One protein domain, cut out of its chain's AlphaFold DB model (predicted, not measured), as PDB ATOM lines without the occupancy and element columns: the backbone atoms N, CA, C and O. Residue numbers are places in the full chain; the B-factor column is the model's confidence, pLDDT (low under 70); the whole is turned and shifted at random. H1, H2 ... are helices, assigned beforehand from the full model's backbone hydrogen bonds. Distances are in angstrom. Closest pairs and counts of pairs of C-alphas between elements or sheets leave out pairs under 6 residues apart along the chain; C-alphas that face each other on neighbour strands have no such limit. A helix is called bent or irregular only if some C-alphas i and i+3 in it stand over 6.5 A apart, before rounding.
ATOM      1  N   ALA A   5     -27.880 -46.626 -94.889       93.62
ATOM      2  CA  ALA A   5     -28.969 -45.696 -95.171       93.62
ATOM      3  C   ALA A   5     -28.849 -45.091 -96.579       93.62
ATOM      4  O   ALA A   5     -29.832 -45.019 -97.307       93.62
ATOM      5  N   THR A   6     -27.636 -44.713 -96.991       90.44
ATOM      6  CA  THR A   6     -27.383 -44.166 -98.331       90.44
ATOM      7  C   THR A   6     -27.591 -45.217 -99.421       90.44
ATOM      8  O   THR A   6     -28.176 -44.910-100.455       90.44
ATOM      9  N   THR A   7     -27.179 -46.466 -99.184       93.88
ATOM     10  CA  THR A   7     -27.467 -47.589-100.086       93.88
ATOM     11  C   THR A   7     -28.973 -47.800-100.236       93.88
ATOM     12  O   THR A   7     -29.464 -47.839-101.356       93.88
ATOM     13  N   GLN A   8     -29.722 -47.839 -99.128       95.31
ATOM     14  CA  GLN A   8     -31.180 -48.008 -99.158       95.31
ATOM     15  C   GLN A   8     -31.890 -46.874 -99.903       95.31
ATOM     16  O   GLN A   8     -32.773 -47.142-100.710       95.31
ATOM     17  N   LEU A   9     -31.472 -45.625 -99.685       96.19
ATOM     18  CA  LEU A   9     -31.995 -44.477-100.429       96.19
ATOM     19  C   LEU A   9     -31.668 -44.567-101.921       96.19
ATOM     20  O   LEU A   9     -32.519 -44.269-102.748       96.19
ATOM     21  N   THR A  10     -30.460 -45.012-102.277       93.94
ATOM     22  CA  THR A  10     -30.082 -45.209-103.685       93.94
ATOM     23  C   THR A  10     -30.957 -46.284-104.330       93.94
ATOM     24  O   THR A  10     -31.485 -46.075-105.416       93.94
ATOM     25  N   GLU A  11     -31.187 -47.410-103.649       95.75
ATOM     26  CA  GLU A  11     -32.112 -48.447-104.122       95.75
ATOM     27  C   GLU A  11     -33.546 -47.934-104.286       95.75
ATOM     28  O   GLU A  11     -34.213 -48.287-105.255       95.75
ATOM     29  N   GLU A  12     -34.032 -47.122-103.345       95.38
ATOM     30  CA  GLU A  12     -35.373 -46.540-103.398       95.38
ATOM     31  C   GLU A  12     -35.516 -45.582-104.583       95.38
ATOM     32  O   GLU A  12     -36.436 -45.742-105.385       95.38
ATOM     33  N   VAL A  13     -34.568 -44.650-104.742       93.44
ATOM     34  CA  VAL A  13     -34.532 -43.698-105.860       93.44
ATOM     35  C   VAL A  13     -34.532 -44.440-107.193       93.44
ATOM     36  O   VAL A  13     -35.353 -44.146-108.059       93.44
ATOM     37  N   PHE A  14     -33.663 -45.442-107.348       92.06
ATOM     38  CA  PHE A  14     -33.598 -46.208-108.590       92.06
ATOM     39  C   PHE A  14     -34.811 -47.128-108.801       92.06
ATOM     40  O   PHE A  14     -35.184 -47.409-109.937       92.06
ATOM     41  N   GLY A  15     -35.494 -47.528-107.725       92.94
ATOM     42  CA  GLY A  15     -36.749 -48.275-107.788       92.94
ATOM     43  C   GLY A  15     -37.924 -47.509-108.388       92.94
ATOM     44  O   GLY A  15     -38.820 -48.152-108.930       92.94
ATOM     45  N   TYR A  16     -37.910 -46.171-108.375       91.81
ATOM     46  CA  TYR A  16     -38.916 -45.376-109.092       91.81
ATOM     47  C   TYR A  16     -38.802 -45.503-110.619       91.81
ATOM     48  O   TYR A  16     -39.793 -45.284-111.313       91.81
ATOM     49  N   PHE A  17     -37.633 -45.884-111.147       88.50
ATOM     50  CA  PHE A  17     -37.422 -46.096-112.586       88.50
ATOM     51  C   PHE A  17     -37.704 -47.540-113.024       88.50
ATOM     52  O   PHE A  17     -37.962 -47.785-114.201       88.50
ATOM     53  N   GLY A  18     -37.731 -48.487-112.083       92.12
ATOM     54  CA  GLY A  18     -38.136 -49.868-112.326       92.12
ATOM     55  C   GLY A  18     -37.412 -50.882-111.444       92.12
ATOM     56  O   GLY A  18     -36.398 -50.595-110.806       92.12
ATOM     57  N   GLU A  19     -37.922 -52.115-111.427       94.12
ATOM     58  CA  GLU A  19     -37.328 -53.192-110.626       94.12
ATOM     59  C   GLU A  19     -35.933 -53.581-111.140       94.12
ATOM     60  O   GLU A  19     -35.050 -53.881-110.342       94.12
ATOM     61  N   GLU A  20     -35.685 -53.521-112.451       93.62
ATOM     62  CA  GLU A  20     -34.357 -53.806-113.010       93.62
ATOM     63  C   GLU A  20     -33.293 -52.831-112.479       93.62
ATOM     64  O   GLU A  20     -32.220 -53.254-112.036       93.62
ATOM     65  N   ASP A  21     -33.603 -51.536-112.453       91.00
ATOM     66  CA  ASP A  21     -32.673 -50.501-111.999       91.00
ATOM     67  C   ASP A  21     -32.478 -50.527-110.482       91.00
ATOM     68  O   ASP A  21     -31.356 -50.370-109.998       91.00
ATOM     69  N   LYS A  22     -33.520 -50.876-109.721       93.88
ATOM     70  CA  LYS A  22     -33.394 -51.199-108.293       93.88
ATOM     71  C   LYS A  22     -32.421 -52.348-108.034       93.88
ATOM     72  O   LYS A  22     -31.619 -52.289-107.102       93.88
ATOM     73  N   GLN A  23     -32.471 -53.409-108.843       94.31
ATOM     74  CA  GLN A  23     -31.552 -54.542-108.702       94.31
ATOM     75  C   GLN A  23     -30.117 -54.164-109.082       94.31
ATOM     76  O   GLN A  23     -29.176 -54.644-108.447       94.31
ATOM     77  N   LYS A  24     -29.927 -53.276-110.065       90.19
ATOM     78  CA  LYS A  24     -28.608 -52.691-110.361       90.19
ATOM     79  C   LYS A  24     -28.105 -51.851-109.181       90.19
ATOM     80  O   LYS A  24     -26.970 -52.045-108.756       90.19
ATOM     81  N   ALA A  25     -28.964 -51.026-108.576       91.06
ATOM     82  CA  ALA A  25     -28.630 -50.212-107.403       91.06
ATOM     83  C   ALA A  25     -28.240 -51.045-106.181       91.06
ATOM     84  O   ALA A  25     -27.348 -50.655-105.437       91.06
ATOM     85  N   LYS A  26     -28.845 -52.221-105.996       92.75
ATOM     86  CA  LYS A  26     -28.437 -53.176-104.952       92.75
ATOM     87  C   LYS A  26     -27.030 -53.725-105.151       92.75
ATOM     88  O   LYS A  26     -26.313 -53.941-104.177       92.75
ATOM     89  N   LYS A  27     -26.659 -54.013-106.402       93.00
ATOM     90  CA  LYS A  27     -25.356 -54.598-106.742       93.00
ATOM     91  C   LYS A  27     -24.247 -53.553-106.696       93.00
ATOM     92  O   LYS A  27     -23.173 -53.838-106.177       93.00
ATOM     93  N   GLU A  28     -24.522 -52.357-107.210       91.62
ATOM     94  CA  GLU A  28     -23.531 -51.293-107.391       91.62
ATOM     95  C   GLU A  28     -24.075 -49.913-106.963       91.62
ATOM     96  O   GLU A  28     -24.195 -48.994-107.778       91.62
ATOM     97  N   PRO A  29     -24.402 -49.725-105.670       90.31
ATOM     98  CA  PRO A  29     -25.039 -48.495-105.194       90.31
ATOM     99  C   PRO A  29     -24.139 -47.263-105.346       90.31
ATOM    100  O   PRO A  29     -24.621 -46.172-105.632       90.31
ATOM    101  N   GLU A  30     -22.821 -47.421-105.198       88.06
ATOM    102  CA  GLU A  30     -21.857 -46.322-105.353       88.06
ATOM    103  C   GLU A  30     -21.807 -45.787-106.781       88.06
ATOM    104  O   GLU A  30     -21.892 -44.576-106.984       88.06
ATOM    105  N   ALA A  31     -21.726 -46.680-107.766       84.25
ATOM    106  CA  ALA A  31     -21.652 -46.299-109.171       84.25
ATOM    107  C   ALA A  31     -22.935 -45.594-109.636       84.25
ATOM    108  O   ALA A  31     -22.871 -44.581-110.338       84.25
ATOM    109  N   LEU A  32     -24.101 -46.090-109.210       86.56
ATOM    110  CA  LEU A  32     -25.381 -45.485-109.574       86.56
ATOM    111  C   LEU A  32     -25.625 -44.146-108.882       86.56
ATOM    112  O   LEU A  32     -26.096 -43.212-109.532       86.56
ATOM    113  N   LEU A  33     -25.249 -44.010-107.608       88.75
ATOM    114  CA  LEU A  33     -25.333 -42.725-106.919       88.75
ATOM    115  C   LEU A  33     -24.439 -41.676-107.593       88.75
ATOM    116  O   LEU A  33     -24.902 -40.571-107.865       88.75
ATOM    117  N   ILE A  34     -23.190 -42.022-107.921       84.94
ATOM    118  CA  ILE A  34     -22.282 -41.120-108.648       84.94
ATOM    119  C   ILE A  34     -22.876 -40.741-110.010       84.94
ATOM    120  O   ILE A  34     -22.903 -39.563-110.359       84.94
ATOM    121  N   SER A  35     -23.402 -41.716-110.758       80.12
ATOM    122  CA  SER A  35     -24.019 -41.470-112.068       80.12
ATOM    123  C   SER A  35     -25.195 -40.496-111.976       80.12
ATOM    124  O   SER A  35     -25.278 -39.558-112.768       80.12
ATOM    125  N   LEU A  36     -26.066 -40.666-110.976       84.69
ATOM    126  CA  LEU A  36     -27.188 -39.761-110.724       84.69
ATOM    127  C   LEU A  36     -26.705 -38.337-110.425       84.69
ATOM    128  O   LEU A  36     -27.210 -37.381-111.008       84.69
ATOM    129  N   LEU A  37     -25.704 -38.186-109.555       83.62
ATOM    130  CA  LEU A  37     -25.152 -36.877-109.197       83.62
ATOM    131  C   LEU A  37     -24.513 -36.171-110.403       83.62
ATOM    132  O   LEU A  37     -24.668 -34.959-110.550       83.62
ATOM    133  N   LEU A  38     -23.848 -36.913-111.294       77.75
ATOM    134  CA  LEU A  38     -23.280 -36.365-112.532       77.75
ATOM    135  C   LEU A  38     -24.360 -35.877-113.507       77.75
ATOM    136  O   LEU A  38     -24.209 -34.809-114.102       77.75
ATOM    137  N   VAL A  39     -25.457 -36.629-113.652       77.81
ATOM    138  CA  VAL A  39     -26.607 -36.207-114.470       77.81
ATOM    139  C   VAL A  39     -27.241 -34.948-113.882       77.81
ATOM    140  O   VAL A  39     -27.395 -33.961-114.598       77.81
ATOM    141  N   LEU A  40     -27.513 -34.931-112.573       77.75
ATOM    142  CA  LEU A  40     -28.080 -33.764-111.892       77.75
ATOM    143  C   LEU A  40     -27.182 -32.529-112.019       77.75
ATOM    144  O   LEU A  40     -27.686 -31.444-112.279       77.75
ATOM    145  N   LYS A  41     -25.856 -32.681-111.915       69.25
ATOM    146  CA  LYS A  41     -24.904 -31.579-112.127       69.25
ATOM    147  C   LYS A  41     -24.993 -30.997-113.542       69.25
ATOM    148  O   LYS A  41     -24.900 -29.784-113.709       69.25
ATOM    149  N   ARG A  42     -25.160 -31.850-114.558       73.38
ATOM    150  CA  ARG A  42     -25.287 -31.426-115.961       73.38
ATOM    151  C   ARG A  42     -26.628 -30.747-116.241       73.38
ATOM    152  O   ARG A  42     -26.667 -29.791-117.009       73.38
ATOM    153  N   GLU A  43     -27.713 -31.272-115.681       74.25
ATOM    154  CA  GLU A  43     -29.075 -30.812-115.980       74.25
ATOM    155  C   GLU A  43     -29.535 -29.653-115.089       74.25
ATOM    156  O   GLU A  43     -30.377 -28.861-115.504       74.25
ATOM    157  N   LEU A  44     -28.954 -29.511-113.893       71.50
ATOM    158  CA  LEU A  44     -29.280 -28.473-112.915       71.50
ATOM    159  C   LEU A  44     -28.017 -27.662-112.563       71.50
ATOM    160  O   LEU A  44     -27.428 -27.856-111.495       71.50
ATOM    161  N   PRO A  45     -27.586 -26.733-113.437       58.97
ATOM    162  CA  PRO A  45     -26.347 -25.976-113.254       58.97
ATOM    163  C   PRO A  45     -26.312 -25.142-111.962       58.97
ATOM    164  O   PRO A  45     -25.239 -24.950-111.403       58.97
ATOM    165  N   ASP A  46     -27.458 -24.731-111.414       57.81
ATOM    166  CA  ASP A  46     -27.503 -24.032-110.119       57.81
ATOM    167  C   ASP A  46     -27.261 -24.979-108.923       57.81
ATOM    168  O   ASP A  46     -26.634 -24.597-107.929       57.81
ATOM    169  N   VAL A  47     -27.660 -26.254-109.048       57.28
ATOM    170  CA  VAL A  47     -27.365 -27.328-108.077       57.28
ATOM    171  C   VAL A  47     -25.889 -27.742-108.142       57.28
ATOM    172  O   VAL A  47     -25.340 -28.223-107.150       57.28
ATOM    173  N   SER A  48     -25.203 -27.477-109.262       52.03
ATOM    174  CA  SER A  48     -23.759 -27.712-109.408       52.03
ATOM    175  C   SER A  48     -22.940 -27.039-108.308       52.03
ATOM    176  O   SER A  48     -21.928 -27.601-107.905       52.03
ATOM    177  N   SER A  49     -23.361 -25.871-107.809       55.62
ATOM    178  CA  SER A  49     -22.653 -25.177-106.724       55.62
ATOM    179  C   SER A  49     -22.636 -25.998-105.428       55.62
ATOM    180  O   SER A  49     -21.593 -26.097-104.785       55.62
ATOM    181  N   MET A  50     -23.746 -26.673-105.107       57.00
ATOM    182  CA  MET A  50     -23.882 -27.554-103.940       57.00
ATOM    183  C   MET A  50     -23.227 -28.928-104.149       57.00
ATOM    184  O   MET A  50     -22.882 -29.595-103.179       57.00
ATOM    185  N   LEU A  51     -23.047 -29.360-105.403       57.19
ATOM    186  CA  LEU A  51     -22.422 -30.640-105.765       57.19
ATOM    187  C   LEU A  51     -20.909 -30.546-106.018       57.19
ATOM    188  O   LEU A  51     -20.283 -31.563-106.311       57.19
ATOM    189  N   SER A  52     -20.307 -29.361-105.897       57.59
ATOM    190  CA  SER A  52     -18.861 -29.141-106.074       57.59
ATOM    191  C   SER A  52     -18.009 -30.060-105.181       57.59
ATOM    192  O   SER A  52     -16.960 -30.539-105.606       57.59
ATOM    193  N   ASP A  53     -18.506 -30.403-103.990       55.50
ATOM    194  CA  ASP A  53     -17.838 -31.309-103.041       55.50
ATOM    195  C   ASP A  53     -17.745 -32.767-103.543       55.50
ATOM    196  O   ASP A  53     -16.913 -33.547-103.073       55.50
ATOM    197  N   VAL A  54     -18.568 -33.158-104.524       55.28
ATOM    198  CA  VAL A  54     -18.547 -34.505-105.121       55.28
ATOM    199  C   VAL A  54     -17.303 -34.706-105.997       55.28
ATOM    200  O   VAL A  54     -16.775 -35.815-106.055       55.28
ATOM    201  N   GLU A  55     -16.784 -33.645-106.627       52.91
ATOM    202  CA  GLU A  55     -15.509 -33.698-107.363       52.91
ATOM    203  C   GLU A  55     -14.312 -33.837-106.425       52.91
ATOM    204  O   GLU A  55     -13.378 -34.577-106.734       52.91
ATOM    205  N   GLU A  56     -14.344 -33.198-105.250       52.19
ATOM    206  CA  GLU A  56     -13.278 -33.356-104.259       52.19
ATOM    207  C   GLU A  56     -13.186 -34.809-103.768       52.19
ATOM    208  O   GLU A  56     -12.077 -35.308-103.580       52.19
ATOM    209  N   ALA A  57     -14.315 -35.516-103.637       48.59
ATOM    210  CA  ALA A  57     -14.377 -36.911-103.189       48.59
ATOM    211  C   ALA A  57     -13.796 -37.939-104.183       48.59
ATOM    212  O   ALA A  57     -13.508 -39.068-103.778       48.59
ATOM    213  N   LEU A  58     -13.605 -37.567-105.455       49.91
ATOM    214  CA  LEU A  58     -12.980 -38.421-106.476       49.91
ATOM    215  C   LEU A  58     -11.444 -38.463-106.377       49.91
ATOM    216  O   LEU A  58     -10.824 -39.317-107.007       49.91
ATOM    217  N   TYR A  59     -10.826 -37.592-105.574       51.81
ATOM    218  CA  TYR A  59      -9.383 -37.601-105.326       51.81
ATOM    219  C   TYR A  59      -9.092 -38.199-103.939       51.81
ATOM    220  O   TYR A  59      -9.562 -37.691-102.919       51.81
ATOM    221  N   GLU A  60      -8.315 -39.290-103.905       47.81
ATOM    222  CA  GLU A  60      -8.100 -40.196-102.755       47.81
ATOM    223  C   GLU A  60      -7.726 -39.514-101.419       47.81
ATOM    224  O   GLU A  60      -8.013 -40.058-100.352       47.81
ATOM    225  N   ASP A  61      -7.168 -38.302-101.443       49.12
ATOM    226  CA  ASP A  61      -6.709 -37.569-100.251       49.12
ATOM    227  C   ASP A  61      -7.812 -36.741 -99.543       49.12
ATOM    228  O   ASP A  61      -7.636 -36.246 -98.424       49.12
ATOM    229  N   ASN A  62      -8.986 -36.591-100.166       51.44
ATOM    230  CA  ASN A  62     -10.028 -35.663 -99.709       51.44
ATOM    231  C   ASN A  62     -11.208 -36.330 -98.992       51.44
ATOM    232  O   ASN A  62     -11.992 -35.636 -98.343       51.44
ATOM    233  N   LEU A  63     -11.304 -37.665 -98.998       51.50
ATOM    234  CA  LEU A  63     -12.352 -38.390 -98.263       51.50
ATOM    235  C   LEU A  63     -12.297 -38.096 -96.750       51.50
ATOM    236  O   LEU A  63     -13.322 -38.056 -96.066       51.50
ATOM    237  N   LYS A  64     -11.088 -37.856 -96.227       54.84
ATOM    238  CA  LYS A  64     -10.853 -37.456 -94.835       54.84
ATOM    239  C   LYS A  64     -11.326 -36.022 -94.567       54.84
ATOM    240  O   LYS A  64     -12.047 -35.803 -93.599       54.84
ATOM    241  N   LYS A  65     -11.005 -35.074 -95.450       53.03
ATOM    242  CA  LYS A  65     -11.402 -33.659 -95.317       53.03
ATOM    243  C   LYS A  65     -12.909 -33.456 -95.467       53.03
ATOM    244  O   LYS A  65     -13.502 -32.706 -94.697       53.03
ATOM    245  N   ALA A  66     -13.542 -34.171 -96.400       51.19
ATOM    246  CA  ALA A  66     -14.994 -34.167 -96.558       51.19
ATOM    247  C   ALA A  66     -15.697 -34.685 -95.289       51.19
ATOM    248  O   ALA A  66     -16.658 -34.081 -94.817       51.19
ATOM    249  N   ARG A  67     -15.167 -35.753 -94.668       52.06
ATOM    250  CA  ARG A  67     -15.660 -36.251 -93.371       52.06
ATOM    251  C   ARG A  67     -15.461 -35.247 -92.234       52.06
ATOM    252  O   ARG A  67     -16.357 -35.102 -91.412       52.06
ATOM    253  N   GLU A  68     -14.326 -34.557 -92.185       55.31
ATOM    254  CA  GLU A  68     -14.033 -33.547 -91.157       55.31
ATOM    255  C   GLU A  68     -14.963 -32.326 -91.260       55.31
ATOM    256  O   GLU A  68     -15.499 -31.884 -90.243       55.31
ATOM    257  N   ARG A  69     -15.243 -31.830 -92.475       51.44
ATOM    258  CA  ARG A  69     -16.192 -30.720 -92.692       51.44
ATOM    259  C   ARG A  69     -17.630 -31.092 -92.315       51.44
ATOM    260  O   ARG A  69     -18.320 -30.287 -91.700       51.44
ATOM    261  N   LEU A  70     -18.052 -32.325 -92.602       48.69
ATOM    262  CA  LEU A  70     -19.393 -32.824 -92.262       48.69
ATOM    263  C   LEU A  70     -19.624 -32.954 -90.742       48.69
ATOM    264  O   LEU A  70     -20.757 -32.893 -90.270       48.69
ATOM    265  N   VAL A  71     -18.552 -33.156 -89.969       51.16
ATOM    266  CA  VAL A  71     -18.601 -33.185 -88.496       51.16
ATOM    267  C   VAL A  71     -18.664 -31.770 -87.912       51.16
ATOM    268  O   VAL A  71     -19.293 -31.582 -86.877       51.16
ATOM    269  N   GLN A  72     -18.058 -30.779 -88.573       44.94
ATOM    270  CA  GLN A  72     -18.066 -29.375 -88.136       44.94
ATOM    271  C   GLN A  72     -19.355 -28.616 -88.487       44.94
ATOM    272  O   GLN A  72     -19.595 -27.548 -87.935       44.94
ATOM    273  N   SER A  73     -20.180 -29.144 -89.395       42.84
ATOM    274  CA  SER A  73     -21.460 -28.538 -89.788       42.84
ATOM    275  C   SER A  73     -22.662 -29.001 -88.942       42.84
ATOM    276  O   SER A  73     -23.801 -28.785 -89.356       42.84
ATOM    277  N   LYS A  74     -22.430 -29.681 -87.810       39.47
ATOM    278  CA  LYS A  74     -23.438 -30.043 -86.796       39.47
ATOM    279  C   LYS A  74     -23.240 -29.216 -85.535       39.47
ATOM    280  O   LYS A  74     -24.272 -28.897 -84.909       39.47
TER     281      LYS A  74
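AT A GLANCE: This is residues 5 to 74 of the 74 residues of an uncharacterized protein of Candidatus Staskawiczbacteria bacterium RIFCSPHIGHO2_01_FULL_39_25 (UniProt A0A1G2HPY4). The longest helix, H3, joins two ends of an open chain of helices: at its beginning sits the helical hairpin of H1 and H2, and past its end the chain folds back through H4, making a V with H3. H5 follows at the far end, where residues 68 to 74 stick out. The printed part has 70 residues with five named helices, H1 to H5 in order, and no named strand; its class is all helix. It is only just loose, close to compact, with a radius of gyration of the C-alphas of 13.6 A and spans of 37 by 25 by 24 A.

IN THESE COORDINATES: H3, residues 29 to 43, is 21.1 A long and begins at C-alpha 29 (-25.039, -48.495, -105.194). H1, residues 5 to 15, measures 15.0 A from C-alpha 5 (-28.969, -45.696, -95.171). H2, residues 19 to 27, measures 12.7 A. H4, residues 48 to 56, measures 13.0 A and is irregular: C-alphas 50 and 53 are 7.2 A apart. H5, residues 63 to 72, measures 14.7 A and ends at C-alpha 72 (-18.066, -29.375, -88.136).

HOW THE PARTS SIT: H3 touches H1 with residues 29 to 33 alone, at a steep tilt of 65 degrees; the closest C-alphas, of Thr 7 and Pro 29, are 5.7 A apart. H1 and H2 form a hairpin at a shallow tilt of 26 degrees, opposite ways, closest at the C-alphas of Gly 15 and Lys 22, 4.5 A. H2 and H3 are close but not clearly touching, with the C-alphas of Ala 25 and Leu 32 closest at 6.1 A. H3 touches H4 with residues 37 to 42 alone, a hairpin at a steep tilt of 41 degrees; the C-alphas of Lys 41 and Ser 48 are closest, 4.9 A. H4 and H5 only just touch, with 3 pairs of C-alphas within 8 A, closest at Asp 53 and Ala 66, 7.6 A. H3 and H5 are apart. In H1, H2, H3 and H5 every O i to N i+4 pair is within hydrogen-bond range; in H4 1 of 5 is, beside 4 of 6 O i to N i+3 pairs.

THE WHOLE: The C-alphas farthest apart, of Glu 20 and Gln 72, are 38.5 A apart. The printed part has no cut and no long link. Mean pLDDT of the printed part is 72.7; residue 41 and residues 45 to 74 of this model are under 70.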